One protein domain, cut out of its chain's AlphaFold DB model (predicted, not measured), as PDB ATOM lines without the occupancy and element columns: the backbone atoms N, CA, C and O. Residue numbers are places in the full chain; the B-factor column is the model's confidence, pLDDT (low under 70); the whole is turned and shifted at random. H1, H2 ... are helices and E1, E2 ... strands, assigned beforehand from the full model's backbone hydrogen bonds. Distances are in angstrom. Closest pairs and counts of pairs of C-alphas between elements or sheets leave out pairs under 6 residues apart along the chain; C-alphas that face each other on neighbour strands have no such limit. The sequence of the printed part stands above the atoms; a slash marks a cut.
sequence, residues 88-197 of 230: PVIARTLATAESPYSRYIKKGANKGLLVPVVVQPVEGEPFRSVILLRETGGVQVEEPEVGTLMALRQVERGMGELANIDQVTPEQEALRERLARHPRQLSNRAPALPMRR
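Overview. This is residues 88 to 197 of the 230 residues of an uncharacterized protein of Trueperella bernardiae (UniProt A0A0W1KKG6). Amid little regular structure, one strongly twisted sheet, E3 E2 E1 E4, curls like part of a barrel, with H1 over one face along E1. The printed part has 110 residues, under half in named elements, ordered E1, E2, E3, E4, H1; the sheet is antiparallel, the class mixed. It is compact, radius of gyration of the C-alphas 13.8 A, spanning 36 by 28 by 25 A.

Along the chain. Find E2, residues 112 to 121, 24.5 A long, which bends by 65 degrees at residue 118. E3 is residues 127 to 134, 21.9 A. E1, residues 88 to 93, begins at C-alpha 88 (-23.342, 14.310, 42.842); E4 is residues 149 to 154. H1, residues 170 to 181, ends at C-alpha 181 (-13.874, 29.399, 35.085).

Arrangement. E1, E2 and E3 form a meander, each the antiparallel neighbour of the one before; with E4 antiparallel beside E1, the four are a Greek key. Look within hydrogen-bond range for N 117 and O 129, 2.8 A, N 92 and O 118, 2.7 A, and N 91 and O 150, 2.8 A. H1, with every O i to N i+4 pair in range, is on one face, two layers, at a height over the sheet of 9.1 A; its closest C-alphas to E1 are Arg 176 and Ile 90, 6.4 A.

Size, cuts and confidence. The farthest C-alphas, Gly 108 and Arg 181, are 39.1 A apart. The printed part has no cut; E2 to E3 is tight, the other links long. Residue 138 is under 70 in pLDDT.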
ATOM      1  N   PRO A  88     -24.525  13.997  43.626       93.06
ATOM      2  CA  PRO A  88     -23.342  14.310  42.842       93.06
ATOM      3  C   PRO A  88     -22.716  15.623  43.324       93.06
ATOM      4  O   PRO A  88     -23.401  16.635  43.498       93.06
ATOM      5  N   VAL A  89     -21.400  15.621  43.538       95.06
ATOM      6  CA  VAL A  89     -20.666  16.800  44.013       95.06
ATOM      7  C   VAL A  89     -19.354  17.002  43.258       95.06
ATOM      8  O   VAL A  89     -18.788  16.059  42.702       95.06
ATOM      9  N   ILE A  90     -18.844  18.232  43.271       96.31
ATOM     10  CA  ILE A  90     -17.472  18.558  42.876       96.31
ATOM     11  C   ILE A  90     -16.711  19.022  44.113       96.31
ATOM     12  O   ILE A  90     -17.111  19.973  44.782       96.31
ATOM     13  N   ALA A  91     -15.604  18.356  44.416       95.81
ATOM     14  CA  ALA A  91     -14.714  18.712  45.507       95.81
ATOM     15  C   ALA A  91     -13.478  19.433  44.968       95.81
ATOM     16  O   ALA A  91     -12.882  19.008  43.984       95.81
ATOM     17  N   ARG A  92     -13.081  20.516  45.629       95.50
ATOM     18  CA  ARG A  92     -11.845  21.245  45.377       95.50
ATOM     19  C   ARG A  92     -10.893  21.067  46.545       95.50
ATOM     20  O   ARG A  92     -11.259  21.370  47.681       95.50
ATOM     21  N   THR A  93      -9.670  20.649  46.259       93.81
ATOM     22  CA  THR A  93      -8.599  20.541  47.255       93.81
ATOM     23  C   THR A  93      -8.266  21.905  47.859       93.81
ATOM     24  O   THR A  93      -8.228  22.936  47.176       93.81
ATOM     25  N   LEU A  94      -8.067  21.926  49.175       91.06
ATOM     26  CA  LEU A  94      -7.711  23.125  49.925       91.06
ATOM     27  C   LEU A  94      -6.229  23.111  50.273       91.06
ATOM     28  O   LEU A  94      -5.672  22.073  50.622       91.06
ATOM     29  N   ALA A  95      -5.617  24.293  50.266       87.69
ATOM     30  CA  ALA A  95      -4.307  24.464  50.870       87.69
ATOM     31  C   ALA A  95      -4.388  24.180  52.375       87.69
ATOM     32  O   ALA A  95      -5.284  24.674  53.065       87.69
ATOM     33  N   THR A  96      -3.418  23.429  52.880       86.19
ATOM     34  CA  THR A  96      -3.224  23.193  54.309       86.19
ATOM     35  C   THR A  96      -1.754  23.368  54.662       86.19
ATOM     36  O   THR A  96      -0.878  23.093  53.846       86.19
ATOM     37  N   ALA A  97      -1.485  23.858  55.872       84.56
ATOM     38  CA  ALA A  97      -0.127  23.936  56.411       84.56
ATOM     39  C   ALA A  97       0.295  22.620  57.091       84.56
ATOM     40  O   ALA A  97       1.454  22.465  57.474       84.56
ATOM     41  N   GLU A  98      -0.635  21.671  57.250       83.25
ATOM     42  CA  GLU A  98      -0.350  20.352  57.803       83.25
ATOM     43  C   GLU A  98       0.501  19.530  56.833       83.25
ATOM     44  O   GLU A  98       0.129  19.311  55.673       83.25
ATOM     45  N   SER A  99       1.613  18.994  57.338       84.38
ATOM     46  CA  SER A  99       2.469  18.112  56.550       84.38
ATOM     47  C   SER A  99       1.685  16.888  56.043       84.38
ATOM     48  O   SER A  99       0.826  16.367  56.764       84.38
ATOM     49  N   PRO A 100       1.996  16.356  54.850       83.94
ATOM     50  CA  PRO A 100       1.399  15.103  54.388       83.94
ATOM     51  C   PRO A 100       1.593  13.970  55.405       83.94
ATOM     52  O   PRO A 100       0.686  13.180  55.641       83.94
ATOM     53  N   TYR A 101       2.742  13.941  56.090       82.69
ATOM     54  CA  TYR A 101       3.074  12.927  57.092       82.69
ATOM     55  C   TYR A 101       2.131  12.916  58.304       82.69
ATOM     56  O   TYR A 101       1.807  11.841  58.811       82.69
ATOM     57  N   SER A 102       1.682  14.086  58.773       83.88
ATOM     58  CA  SER A 102       0.742  14.192  59.901       83.88
ATOM     59  C   SER A 102      -0.689  13.813  59.513       83.88
ATOM     60  O   SER A 102      -1.441  13.340  60.359       83.88
ATOM     61  N   ARG A 103      -1.048  13.961  58.233       86.06
ATOM     62  CA  ARG A 103      -2.369  13.617  57.674       86.06
ATOM     63  C   ARG A 103      -2.475  12.187  57.160       86.06
ATOM     64  O   ARG A 103      -3.517  11.775  56.647       86.06
ATOM     65  N   TYR A 104      -1.392  11.434  57.258       85.81
ATOM     66  CA  TYR A 104      -1.300  10.121  56.664       85.81
ATOM     67  C   TYR A 104      -1.711   9.024  57.658       85.81
ATOM     68  O   TYR A 104      -1.102   8.842  58.717       85.81
ATOM     69  N   ILE A 105      -2.720   8.234  57.292       85.06
ATOM     70  CA  ILE A 105      -3.171   7.064  58.044       85.06
ATOM     71  C   ILE A 105      -2.269   5.883  57.689       85.06
ATOM     72  O   ILE A 105      -2.300   5.360  56.579       85.06
ATOM     73  N   LYS A 106      -1.463   5.431  58.656       81.50
ATOM     74  CA  LYS A 106      -0.408   4.423  58.432       81.50
ATOM     75  C   LYS A 106      -0.863   2.967  58.516       81.50
ATOM     76  O   LYS A 106      -0.100   2.084  58.132       81.50
ATOM     77  N   LYS A 107      -2.043   2.689  59.076       78.19
ATOM     78  CA  LYS A 107      -2.465   1.326  59.436       78.19
ATOM     79  C   LYS A 107      -3.919   1.051  59.064       78.19
ATOM     80  O   LYS A 107      -4.757   1.946  59.096       78.19
ATOM     81  N   GLY A 108      -4.206  -0.227  58.813       73.81
ATOM     82  CA  GLY A 108      -5.551  -0.744  58.562       73.81
ATOM     83  C   GLY A 108      -6.010  -0.605  57.110       73.81
ATOM     84  O   GLY A 108      -5.268  -0.155  56.242       73.81
ATOM     85  N   ALA A 109      -7.264  -0.985  56.860       70.88
ATOM     86  CA  ALA A 109      -7.889  -0.934  55.534       70.88
ATOM     87  C   ALA A 109      -8.075   0.497  54.983       70.88
ATOM     88  O   ALA A 109      -8.352   0.677  53.803       70.88
ATOM     89  N   ASN A 110      -7.904   1.513  55.834       78.06
ATOM     90  CA  ASN A 110      -7.997   2.932  55.492       78.06
ATOM     91  C   ASN A 110      -6.615   3.596  55.382       78.06
ATOM     92  O   ASN A 110      -6.488   4.793  55.627       78.06
ATOM     93  N   LYS A 111      -5.570   2.826  55.052       84.19
ATOM     94  CA  LYS A 111      -4.230   3.373  54.824       84.19
ATOM     95  C   LYS A 111      -4.259   4.362  53.651       84.19
ATOM     96  O   LYS A 111      -4.727   4.017  52.565       84.19
ATOM     97  N   GLY A 112      -3.785   5.584  53.872       88.81
ATOM     98  CA  GLY A 112      -3.887   6.639  52.869       88.81
ATOM     99  C   GLY A 112      -3.671   8.046  53.408       88.81
ATOM    100  O   GLY A 112      -3.378   8.239  54.587       88.81
ATOM    101  N   LEU A 113      -3.834   9.032  52.531       90.12
ATOM    102  CA  LEU A 113      -3.646  10.448  52.830       90.12
ATOM    103  C   LEU A 113      -4.994  11.153  53.013       90.12
ATOM    104  O   LEU A 113      -5.872  11.055  52.154       90.12
ATOM    105  N   LEU A 114      -5.140  11.895  54.112       90.62
ATOM    106  CA  LEU A 114      -6.278  12.786  54.330       90.62
ATOM    107  C   LEU A 114      -6.051  14.122  53.617       90.62
ATOM    108  O   LEU A 114      -5.083  14.835  53.893       90.62
ATOM    109  N   VAL A 115      -6.964  14.483  52.720       92.19
ATOM    110  CA  VAL A 115      -6.900  15.728  51.950       92.19
ATOM    111  C   VAL A 115      -8.123  16.584  52.271       92.19
ATOM    112  O   VAL A 115      -9.253  16.132  52.071       92.19
ATOM    113  N   PRO A 116      -7.939  17.809  52.790       93.06
ATOM    114  CA  PRO A 116      -9.051  18.710  53.043       93.06
ATOM    115  C   PRO A 116      -9.603  19.249  51.721       93.06
ATOM    116  O   PRO A 116      -8.860  19.668  50.831       93.06
ATOM    117  N   VAL A 117     -10.926  19.275  51.611       94.50
ATOM    118  CA  VAL A 117     -11.635  19.735  50.421       94.50
ATOM    119  C   VAL A 117     -12.777  20.678  50.791       94.50
ATOM    120  O   VAL A 117     -13.408  20.553  51.843       94.50
ATOM    121  N   VAL A 118     -13.071  21.623  49.903       95.00
ATOM    122  CA  VAL A 118     -14.384  22.271  49.851       95.00
ATOM    123  C   VAL A 118     -15.193  21.600  48.752       95.00
ATOM    124  O   VAL A 118     -14.701  21.375  47.656       95.00
ATOM    125  N   VAL A 119     -16.449  21.322  49.038       95.69
ATOM    126  CA  VAL A 119     -17.363  20.576  48.193       95.69
ATOM    127  C   VAL A 119     -18.492  21.492  47.759       95.69
ATOM    128  O   VAL A 119     -19.069  22.194  48.585       95.69
ATOM    129  N   GLN A 120     -18.812  21.459  46.470       96.06
ATOM    130  CA  GLN A 120     -20.017  22.041  45.903       96.06
ATOM    131  C   GLN A 120     -20.922  20.906  45.417       96.06
ATOM    132  O   GLN A 120     -20.572  20.224  44.447       96.06
ATOM    133  N   PRO A 121     -22.076  20.688  46.056       94.19
ATOM    134  CA  PRO A 121     -23.113  19.834  45.499       94.19
ATOM    135  C   PRO A 121     -23.673  20.401  44.199       94.19
ATOM    136  O   PRO A 121     -23.728  21.624  44.031       94.19
ATOM    137  N   VAL A 122     -24.118  19.516  43.302       92.38
ATOM    138  CA  VAL A 122     -24.960  19.919  42.163       92.38
ATOM    139  C   VAL A 122     -26.235  20.588  42.680       92.38
ATOM    140  O   VAL A 122     -26.604  21.657  42.201       92.38
ATOM    141  N   GLU A 123     -26.825  20.015  43.732       88.69
ATOM    142  CA  GLU A 123     -27.971  20.570  44.446       88.69
ATOM    143  C   GLU A 123     -27.642  20.770  45.929       88.69
ATOM    144  O   GLU A 123     -27.465  19.808  46.680       88.69
ATOM    145  N   GLY A 124     -27.571  22.030  46.367       88.75
ATOM    146  CA  GLY A 124     -27.384  22.392  47.772       88.75
ATOM    147  C   GLY A 124     -26.244  23.372  48.028       88.75
ATOM    148  O   GLY A 124     -25.611  23.903  47.114       88.75
ATOM    149  N   GLU A 125     -26.004  23.613  49.313       92.00
ATOM    150  CA  GLU A 125     -25.007  24.568  49.787       92.00
ATOM    151  C   GLU A 125     -23.599  23.955  49.821       92.00
ATOM    152  O   GLU A 125     -23.446  22.758  50.099       92.00
ATOM    153  N   PRO A 126     -22.550  24.759  49.579       94.19
ATOM    154  CA  PRO A 126     -21.180  24.298  49.704       94.19
ATOM    155  C   PRO A 126     -20.831  23.948  51.150       94.19
ATOM    156  O   PRO A 126     -21.295  24.578  52.103       94.19
ATOM    157  N   PHE A 127     -19.923  22.991  51.314       94.62
ATOM    158  CA  PHE A 127     -19.422  22.577  52.622       94.62
ATOM    159  C   PHE A 127     -17.945  22.187  52.593       94.62
ATOM    160  O   PHE A 127     -17.345  22.030  51.535       94.62
ATOM    161  N   ARG A 128     -17.330  22.034  53.765       94.06
ATOM    162  CA  ARG A 128     -15.980  21.482  53.933       94.06
ATOM    163  C   ARG A 128     -16.035  20.036  54.389       94.06
ATOM    164  O   ARG A 128     -16.857  19.678  55.231       94.06
ATOM    165  N   SER A 129     -15.125  19.239  53.848       93.75
ATOM    166  CA  SER A 129     -14.938  17.839  54.208       93.75
ATOM    167  C   SER A 129     -13.471  17.420  54.040       93.75
ATOM    168  O   SER A 129     -12.625  18.208  53.618       93.75
ATOM    169  N   VAL A 130     -13.160  16.181  54.400       91.50
ATOM    170  CA  VAL A 130     -11.868  15.533  54.198       91.50
ATOM    171  C   VAL A 130     -12.098  14.285  53.355       91.50
ATOM    172  O   VAL A 130     -12.976  13.479  53.648       91.50
ATOM    173  N   ILE A 131     -11.300  14.107  52.309       91.06
ATOM    174  CA  ILE A 131     -11.280  12.862  51.539       91.06
ATOM    175  C   ILE A 131     -10.095  12.010  51.974       91.06
ATOM    176  O   ILE A 131      -9.036  12.530  52.323       91.06
ATOM    177  N   LEU A 132     -10.274  10.692  51.933       89.50
ATOM    178  CA  LEU A 132      -9.194   9.735  52.119       89.50
ATOM    179  C   LEU A 132      -8.762   9.207  50.754       89.50
ATOM    180  O   LEU A 132      -9.478   8.422  50.131       89.50
ATOM    181  N   LEU A 133      -7.572   9.600  50.318       88.38
ATOM    182  CA  LEU A 133      -6.929   8.996  49.162       88.38
ATOM    183  C   LEU A 133      -6.238   7.712  49.620       88.38
ATOM    184  O   LEU A 133      -5.252   7.759  50.356       88.38
ATOM    185  N   ARG A 134      -6.804   6.562  49.247       85.62
ATOM    186  CA  ARG A 134      -6.328   5.243  49.686       85.62
ATOM    187  C   ARG A 134      -5.139   4.778  48.858       85.62
ATOM    188  O   ARG A 134      -5.152   4.890  47.634       85.62
ATOM    189  N   GLU A 135      -4.161   4.171  49.520       82.50
ATOM    190  CA  GLU A 135      -3.102   3.454  48.811       82.50
ATOM    191  C   GLU A 135      -3.655   2.197  48.146       82.50
ATOM    192  O   GLU A 135      -4.323   1.382  48.785       82.50
ATOM    193  N   THR A 136      -3.326   2.016  46.869       74.25
ATOM    194  CA  THR A 136      -3.658   0.807  46.113       74.25
ATOM    195  C   THR A 136      -2.366   0.197  45.582       74.25
ATOM    196  O   THR A 136      -1.532   0.900  45.019       74.25
ATOM    197  N   GLY A 137      -2.162  -1.106  45.794       71.06
ATOM    198  CA  GLY A 137      -1.008  -1.822  45.233       71.06
ATOM    199  C   GLY A 137       0.361  -1.441  45.816       71.06
ATOM    200  O   GLY A 137       1.372  -1.674  45.165       71.06
ATOM    201  N   GLY A 138       0.418  -0.851  47.017       67.44
ATOM    202  CA  GLY A 138       1.681  -0.477  47.676       67.44
ATOM    203  C   GLY A 138       2.332   0.806  47.148       67.44
ATOM    204  O   GLY A 138       3.404   1.174  47.625       67.44
ATOM    205  N   VAL A 139       1.686   1.497  46.205       72.75
ATOM    206  CA  VAL A 139       2.114   2.816  45.729       72.75
ATOM    207  C   VAL A 139       1.646   3.877  46.718       72.75
ATOM    208  O   VAL A 139       0.466   3.918  47.081       72.75
ATOM    209  N   GLN A 140       2.578   4.724  47.154       72.62
ATOM    210  CA  GLN A 140       2.269   5.833  48.044       72.62
ATOM    211  C   GLN A 140       1.398   6.859  47.322       72.62
ATOM    212  O   GLN A 140       1.698   7.251  46.197       72.62
ATOM    213  N   VAL A 141       0.310   7.280  47.967       80.94
ATOM    214  CA  VAL A 141      -0.566   8.306  47.396       80.94
ATOM    215  C   VAL A 141       0.146   9.653  47.419       80.94
ATOM    216  O   VAL A 141       0.580  10.113  48.477       80.94
ATOM    217  N   GLU A 142       0.223  10.282  46.253       83.62
ATOM    218  CA  GLU A 142       0.672  11.659  46.100       83.62
ATOM    219  C   GLU A 142      -0.448  12.644  46.451       83.62
ATOM    220  O   GLU A 142      -1.632  12.402  46.195       83.62
ATOM    221  N   GLU A 143      -0.078  13.754  47.085       84.75
ATOM    222  CA  GLU A 143      -1.037  14.803  47.398       84.75
ATOM    223  C   GLU A 143      -1.438  15.544  46.114       84.75
ATOM    224  O   GLU A 143      -0.562  16.050  45.416       84.75
ATOM    225  N   PRO A 144      -2.740  15.644  45.793       88.31
ATOM    226  CA  PRO A 144      -3.191  16.420  44.648       88.31
ATOM    227  C   PRO A 144      -2.867  17.903  44.835       88.31
ATOM    228  O   PRO A 144      -2.912  18.431  45.949       88.31
ATOM    229  N   GLU A 145      -2.604  18.590  43.725       90.88
ATOM    230  CA  GLU A 145      -2.345  20.026  43.731       90.88
ATOM    231  C   GLU A 145      -3.494  20.812  44.380       90.88
ATOM    232  O   GLU A 145      -4.664  20.419  44.367       90.88
ATOM    233  N   VAL A 146      -3.175  21.968  44.959       91.25
ATOM    234  CA  VAL A 146      -4.196  22.849  45.533       91.25
ATOM    235  C   VAL A 146      -5.078  23.406  44.418       91.25
ATOM    236  O   VAL A 146      -4.593  24.005  43.465       91.25
ATOM    237  N   GLY A 147      -6.395  23.279  44.578       91.88
ATOM    238  CA  GLY A 147      -7.366  23.720  43.584       91.88
ATOM    239  C   GLY A 147      -7.797  22.639  42.592       91.88
ATOM    240  O   GLY A 147      -8.706  22.907  41.807       91.88
ATOM    241  N   THR A 148      -7.227  21.429  42.648       93.94
ATOM    242  CA  THR A 148      -7.695  20.282  41.859       93.94
ATOM    243  C   THR A 148      -9.181  20.033  42.102       93.94
ATOM    244  O   THR A 148      -9.628  19.928  43.248       93.94
ATOM    245  N   LEU A 149      -9.943  19.936  41.010       94.50
ATOM    246  CA  LEU A 149     -11.371  19.630  41.021       94.50
ATOM    247  C   LEU A 149     -11.580  18.130  40.801       94.50
ATOM    248  O   LEU A 149     -11.182  17.581  39.778       94.50
ATOM    249  N   MET A 150     -12.240  17.481  41.753       94.50
ATOM    250  CA  MET A 150     -12.532  16.053  41.754       94.50
ATOM    251  C   MET A 150     -14.042  15.842  41.728       94.50
ATOM    252  O   MET A 150     -14.770  16.428  42.530       94.50
ATOM    253  N   ALA A 151     -14.516  14.993  40.821       94.94
ATOM    254  CA  ALA A 151     -15.909  14.574  40.807       94.94
ATOM    255  C   ALA A 151     -16.103  13.431  41.806       94.94
ATOM    256  O   ALA A 151     -15.426  12.410  41.725       94.94
ATOM    257  N   LEU A 152     -17.000  13.629  42.768       94.62
ATOM    258  CA  LEU A 152     -17.288  12.686  43.846       94.62
ATOM    259  C   LEU A 152     -18.801  12.616  44.061       94.62
ATOM    260  O   LEU A 152     -19.570  13.354  43.446       94.62
ATOM    261  N   ARG A 153     -19.249  11.760  44.972       92.75
ATOM    262  CA  ARG A 153     -20.624  11.800  45.480       92.75
ATOM    263  C   ARG A 153     -20.625  11.953  46.985       92.75
ATOM    264  O   ARG A 153     -19.829  11.318  47.674       92.75
ATOM    265  N   GLN A 154     -21.535  12.770  47.484       91.31
ATOM    266  CA  GLN A 154     -21.882  12.784  48.891       91.31
ATOM    267  C   GLN A 154     -22.710  11.533  49.181       91.31
ATOM    268  O   GLN A 154     -23.691  11.262  48.485       91.31
ATOM    269  N   VAL A 155     -22.280  10.754  50.173       87.31
ATOM    270  CA  VAL A 155     -22.926   9.479  50.515       87.31
ATOM    271  C   VAL A 155     -24.338   9.720  51.029       87.31
ATOM    272  O   VAL A 155     -25.245   9.024  50.601       87.31
ATOM    273  N   GLU A 156     -24.509  10.719  51.898       86.12
ATOM    274  CA  GLU A 156     -25.775  11.095  52.526       86.12
ATOM    275  C   GLU A 156     -25.889  12.623  52.596       86.12
ATOM    276  O   GLU A 156     -24.943  13.315  52.986       86.12
ATOM    277  N   ARG A 157     -27.068  13.162  52.273       85.75
ATOM    278  CA  ARG A 157     -27.336  14.602  52.361       85.75
ATOM    279  C   ARG A 157     -27.105  15.124  53.780       85.75
ATOM    280  O   ARG A 157     -27.664  14.608  54.739       85.75
ATOM    281  N   GLY A 158     -26.331  16.201  53.899       86.31
ATOM    282  CA  GLY A 158     -26.037  16.837  55.189       86.31
ATOM    283  C   GLY A 158     -24.861  16.214  55.947       86.31
ATOM    284  O   GLY A 158     -24.482  16.735  56.991       86.31
ATOM    285  N   MET A 159     -24.235  15.169  55.396       88.88
ATOM    286  CA  MET A 159     -23.026  14.556  55.949       88.88
ATOM    287  C   MET A 159     -21.792  14.903  55.118       88.88
ATOM    288  O   MET A 159     -21.850  15.009  53.898       88.88
ATOM    289  N   GLY A 160     -20.639  15.037  55.763       88.50
ATOM    290  CA  GLY A 160     -19.369  15.308  55.095       88.50
ATOM    291  C   GLY A 160     -18.830  14.125  54.287       88.50
ATOM    292  O   GLY A 160     -17.836  14.272  53.591       88.50
ATOM    293  N   GLU A 161     -19.438  12.946  54.354       88.62
ATOM    294  CA  GLU A 161     -18.892  11.739  53.731       88.62
ATOM    295  C   GLU A 161     -18.939  11.783  52.208       88.62
ATOM    296  O   GLU A 161     -19.999  11.941  51.598       88.62
ATOM    297  N   LEU A 162     -17.772  11.576  51.600       90.25
ATOM    298  CA  LEU A 162     -17.598  11.545  50.158       90.25
ATOM    299  C   LEU A 162     -17.133  10.162  49.712       90.25
ATOM    300  O   LEU A 162     -16.259   9.553  50.330       90.25
ATOM    301  N   ALA A 163     -17.693   9.691  48.607       88.56
ATOM    302  CA  ALA A 163     -17.297   8.457  47.954       88.56
ATOM    303  C   ALA A 163     -16.914   8.714  46.498       88.56
ATOM    304  O   ALA A 163     -17.360   9.681  45.872       88.56
ATOM    305  N   ASN A 164     -16.105   7.806  45.956       88.44
ATOM    306  CA  ASN A 164     -15.809   7.799  44.535       88.44
ATOM    307  C   ASN A 164     -17.072   7.471  43.718       88.44
ATOM    308  O   ASN A 164     -18.036   6.879  44.233       88.44
ATOM    309  N   ILE A 165     -17.044   7.867  42.451       88.38
ATOM    310  CA  ILE A 165     -18.086   7.612  41.457       88.38
ATOM    311  C   ILE A 165     -17.505   6.793  40.309       88.38
ATOM    312  O   ILE A 165     -16.330   6.933  39.978       88.38
ATOM    313  N   ASP A 166     -18.339   5.956  39.698       84.94
ATOM    314  CA  ASP A 166     -17.930   5.154  38.542       84.94
ATOM    315  C   ASP A 166     -17.986   5.976  37.246       84.94
ATOM    316  O   ASP A 166     -17.180   5.777  36.340       84.94
ATOM    317  N   GLN A 167     -18.938   6.912  37.157       87.38
ATOM    318  CA  GLN A 167     -19.155   7.775  35.997       87.38
ATOM    319  C   GLN A 167     -19.504   9.195  36.446       87.38
ATOM    320  O   GLN A 167     -20.267   9.382  37.394       87.38
ATOM    321  N   VAL A 168     -18.948  10.189  35.752       90.88
ATOM    322  CA  VAL A 168     -19.235  11.615  35.969       90.88
ATOM    323  C   VAL A 168     -20.531  11.970  35.247       90.88
ATOM    324  O   VAL A 168     -20.666  11.692  34.055       90.88
ATOM    325  N   THR A 169     -21.489  12.584  35.945       92.31
ATOM    326  CA  THR A 169     -22.745  13.012  35.309       92.31
ATOM    327  C   THR A 169     -22.556  14.309  34.504       92.31
ATOM    328  O   THR A 169     -21.673  15.111  34.826       92.31
ATOM    329  N   PRO A 170     -23.405  14.589  33.493       93.94
ATOM    330  CA  PRO A 170     -23.334  15.844  32.733       93.94
ATOM    331  C   PRO A 170     -23.457  17.100  33.607       93.94
ATOM    332  O   PRO A 170     -22.809  18.113  33.353       93.94
ATOM    333  N   GLU A 171     -24.253  17.034  34.675       93.06
ATOM    334  CA  GLU A 171     -24.433  18.138  35.623       93.06
ATOM    335  C   GLU A 171     -23.172  18.395  36.456       93.06
ATOM    336  O   GLU A 171     -22.808  19.548  36.694       93.06
ATOM    337  N   GLN A 172     -22.468  17.331  36.865       94.12
ATOM    338  CA  GLN A 172     -21.172  17.452  37.534       94.12
ATOM    339  C   GLN A 172     -20.124  18.052  36.611       94.12
ATOM    340  O   GLN A 172     -19.340  18.887  37.054       94.12
ATOM    341  N   GLU A 173     -20.125  17.657  35.341       94.69
ATOM    342  CA  GLU A 173     -19.208  18.204  34.348       94.69
ATOM    343  C   GLU A 173     -19.448  19.705  34.142       94.69
ATOM    344  O   GLU A 173     -18.532  20.513  34.290       94.69
ATOM    345  N   ALA A 174     -20.706  20.110  33.947       94.62
ATOM    346  CA  ALA A 174     -21.077  21.519  33.836       94.62
ATOM    347  C   ALA A 174     -20.698  22.323  35.095       94.62
ATOM    348  O   ALA A 174     -20.211  23.457  35.007       94.62
ATOM    349  N   LEU A 175     -20.883  21.738  36.285       94.44
ATOM    350  CA  LEU A 175     -20.460  22.341  37.545       94.44
ATOM    351  C   LEU A 175     -18.931  22.474  37.620       94.44
ATOM    352  O   LEU A 175     -18.431  23.528  38.018       94.44
ATOM    353  N   ARG A 176     -18.189  21.443  37.212       95.50
ATOM    354  CA  ARG A 176     -16.722  21.431  37.172       95.50
ATOM    355  C   ARG A 176     -16.188  22.528  36.259       95.50
ATOM    356  O   ARG A 176     -15.354  23.318  36.696       95.50
ATOM    357  N   GLU A 177     -16.711  22.644  35.042       95.38
ATOM    358  CA  GLU A 177     -16.329  23.694  34.090       95.38
ATOM    359  C   GLU A 177     -16.656  25.102  34.603       95.38
ATOM    360  O   GLU A 177     -15.884  26.049  34.418       95.38
ATOM    361  N   ARG A 178     -17.809  25.268  35.262       94.25
ATOM    362  CA  ARG A 178     -18.200  26.546  35.867       94.25
ATOM    363  C   ARG A 178     -17.243  26.942  36.989       94.25
ATOM    364  O   ARG A 178     -16.798  28.089  37.031       94.25
ATOM    365  N   LEU A 179     -16.899  26.002  37.865       94.06
ATOM    366  CA  LEU A 179     -15.960  26.220  38.964       94.06
ATOM    367  C   LEU A 179     -14.525  26.443  38.477       94.06
ATOM    368  O   LEU A 179     -13.807  27.238  39.080       94.06
ATOM    369  N   ALA A 180     -14.121  25.809  37.374       93.62
ATOM    370  CA  ALA A 180     -12.831  26.055  36.736       93.62
ATOM    371  C   ALA A 180     -12.732  27.494  36.196       93.62
ATOM    372  O   ALA A 180     -11.718  28.161  36.392       93.62
ATOM    373  N   ARG A 181     -13.807  28.009  35.578       94.25
ATOM    374  CA  ARG A 181     -13.874  29.399  35.085       94.25
ATOM    375  C   ARG A 181     -14.016  30.431  36.204       94.25
ATOM    376  O   ARG A 181     -13.473  31.530  36.109       94.25
ATOM    377  N   HIS A 182     -14.742  30.091  37.266       91.62
ATOM    378  CA  HIS A 182     -15.047  30.999  38.372       91.62
ATOM    379  C   HIS A 182     -14.722  30.373  39.735       91.62
ATOM    380  O   HIS A 182     -15.622  30.142  40.549       91.62
ATOM    381  N   PRO A 183     -13.432  30.173  40.064       86.19
ATOM    382  CA  PRO A 183     -13.033  29.464  41.281       86.19
ATOM    383  C   PRO A 183     -13.508  30.162  42.562       86.19
ATOM    384  O   PRO A 183     -13.745  29.512  43.578       86.19
ATOM    385  N   ARG A 184     -13.706  31.485  42.537       87.06
ATOM    386  CA  ARG A 184     -14.175  32.252  43.703       87.06
ATOM    387  C   ARG A 184     -15.634  31.982  44.090       87.06
ATOM    388  O   ARG A 184     -16.006  32.350  45.198       87.06
ATOM    389  N   GLN A 185     -16.435  31.343  43.230       86.44
ATOM    390  CA  GLN A 185     -17.810  30.941  43.575       86.44
ATOM    391  C   GLN A 185     -17.833  29.955  44.743       86.44
ATOM    392  O   GLN A 185     -18.742  29.971  45.564       86.44
ATOM    393  N   LEU A 186     -16.798  29.125  44.834       88.69
ATOM    394  CA  LEU A 186     -16.669  28.140  45.883       88.69
ATOM    395  C   LEU A 186     -15.832  28.719  47.026       88.69
ATOM    396  O   LEU A 186     -14.614  28.872  46.914       88.69
ATOM    397  N   SER A 187     -16.495  29.095  48.118       88.25
ATOM    398  CA  SER A 187     -15.845  29.742  49.260       88.25
ATOM    399  C   SER A 187     -15.041  28.750  50.099       88.25
ATOM    400  O   SER A 187     -15.569  27.747  50.571       88.25
ATOM    401  N   ASN A 188     -13.786  29.093  50.409       87.75
ATOM    402  CA  ASN A 188     -12.946  28.325  51.342       87.75
ATOM    403  C   ASN A 188     -13.474  28.336  52.792       87.75
ATOM    404  O   ASN A 188     -12.969  27.601  53.638       87.75
ATOM    405  N   ARG A 189     -14.462  29.191  53.098       86.81
ATOM    406  CA  ARG A 189     -15.050  29.363  54.437       86.81
ATOM    407  C   ARG A 189     -16.392  28.649  54.611       86.81
ATOM    408  O   ARG A 189     -17.096  28.939  55.573       86.81
ATOM    409  N   ALA A 190     -16.751  27.741  53.704       89.94
ATOM    410  CA  ALA A 190     -17.969  26.946  53.826       89.94
ATOM    411  C   ALA A 190     -18.034  26.205  55.185       89.94
ATOM    412  O   ALA A 190     -16.985  25.874  55.753       89.94
ATOM    413  N   PRO A 191     -19.222  25.953  55.756       91.62
ATOM    414  CA  PRO A 191     -19.337  25.195  57.001       91.62
ATOM    415  C   PRO A 191     -18.778  23.778  56.821       91.62
ATOM    416  O   PRO A 191     -18.891  23.194  55.747       91.62
ATOM    417  N   ALA A 192     -18.138  23.230  57.853       91.81
ATOM    418  CA  ALA A 192     -17.741  21.824  57.845       91.81
ATOM    419  C   ALA A 192     -18.954  20.962  58.223       91.81
ATOM    420  O   ALA A 192     -19.672  21.308  59.161       91.81
ATOM    421  N   LEU A 193     -19.191  19.880  57.478       91.81
ATOM    422  CA  LEU A 193     -20.259  18.927  57.791       91.81
ATOM    423  C   LEU A 193     -19.706  17.746  58.593       91.81
ATOM    424  O   LEU A 193     -18.566  17.334  58.357       91.81
ATOM    425  N   PRO A 194     -20.502  17.178  59.510       90.06
ATOM    426  CA  PRO A 194     -20.056  16.064  60.327       90.06
ATOM    427  C   PRO A 194     -19.946  14.779  59.499       90.06
ATOM    428  O   PRO A 194     -20.654  14.590  58.509       90.06
ATOM    429  N   MET A 195     -19.077  13.867  59.922       87.31
ATOM    430  CA  MET A 195     -18.922  12.541  59.309       87.31
ATOM    431  C   MET A 195     -19.594  11.474  60.169       87.31
ATOM    432  O   MET A 195     -19.661  11.619  61.391       87.31
ATOM    433  N   ARG A 196     -20.112  10.400  59.571       85.62
ATOM    434  CA  ARG A 196     -20.643   9.278  60.342       85.62
ATOM    435  C   ARG A 196     -19.471   8.413  60.790       85.62
ATOM    436  O   ARG A 196     -18.460   8.244  60.113       85.62
ATOM    437  N   ARG A 197     -19.594   7.879  61.996       84.19
ATOM    438  CA  ARG A 197     -18.653   6.883  62.509       84.19
ATOM    439  C   ARG A 197     -18.821   5.560  61.773       84.19
ATOM    440  O   ARG A 197     -19.885   5.266  61.231       84.19
TER     441      ARG A 197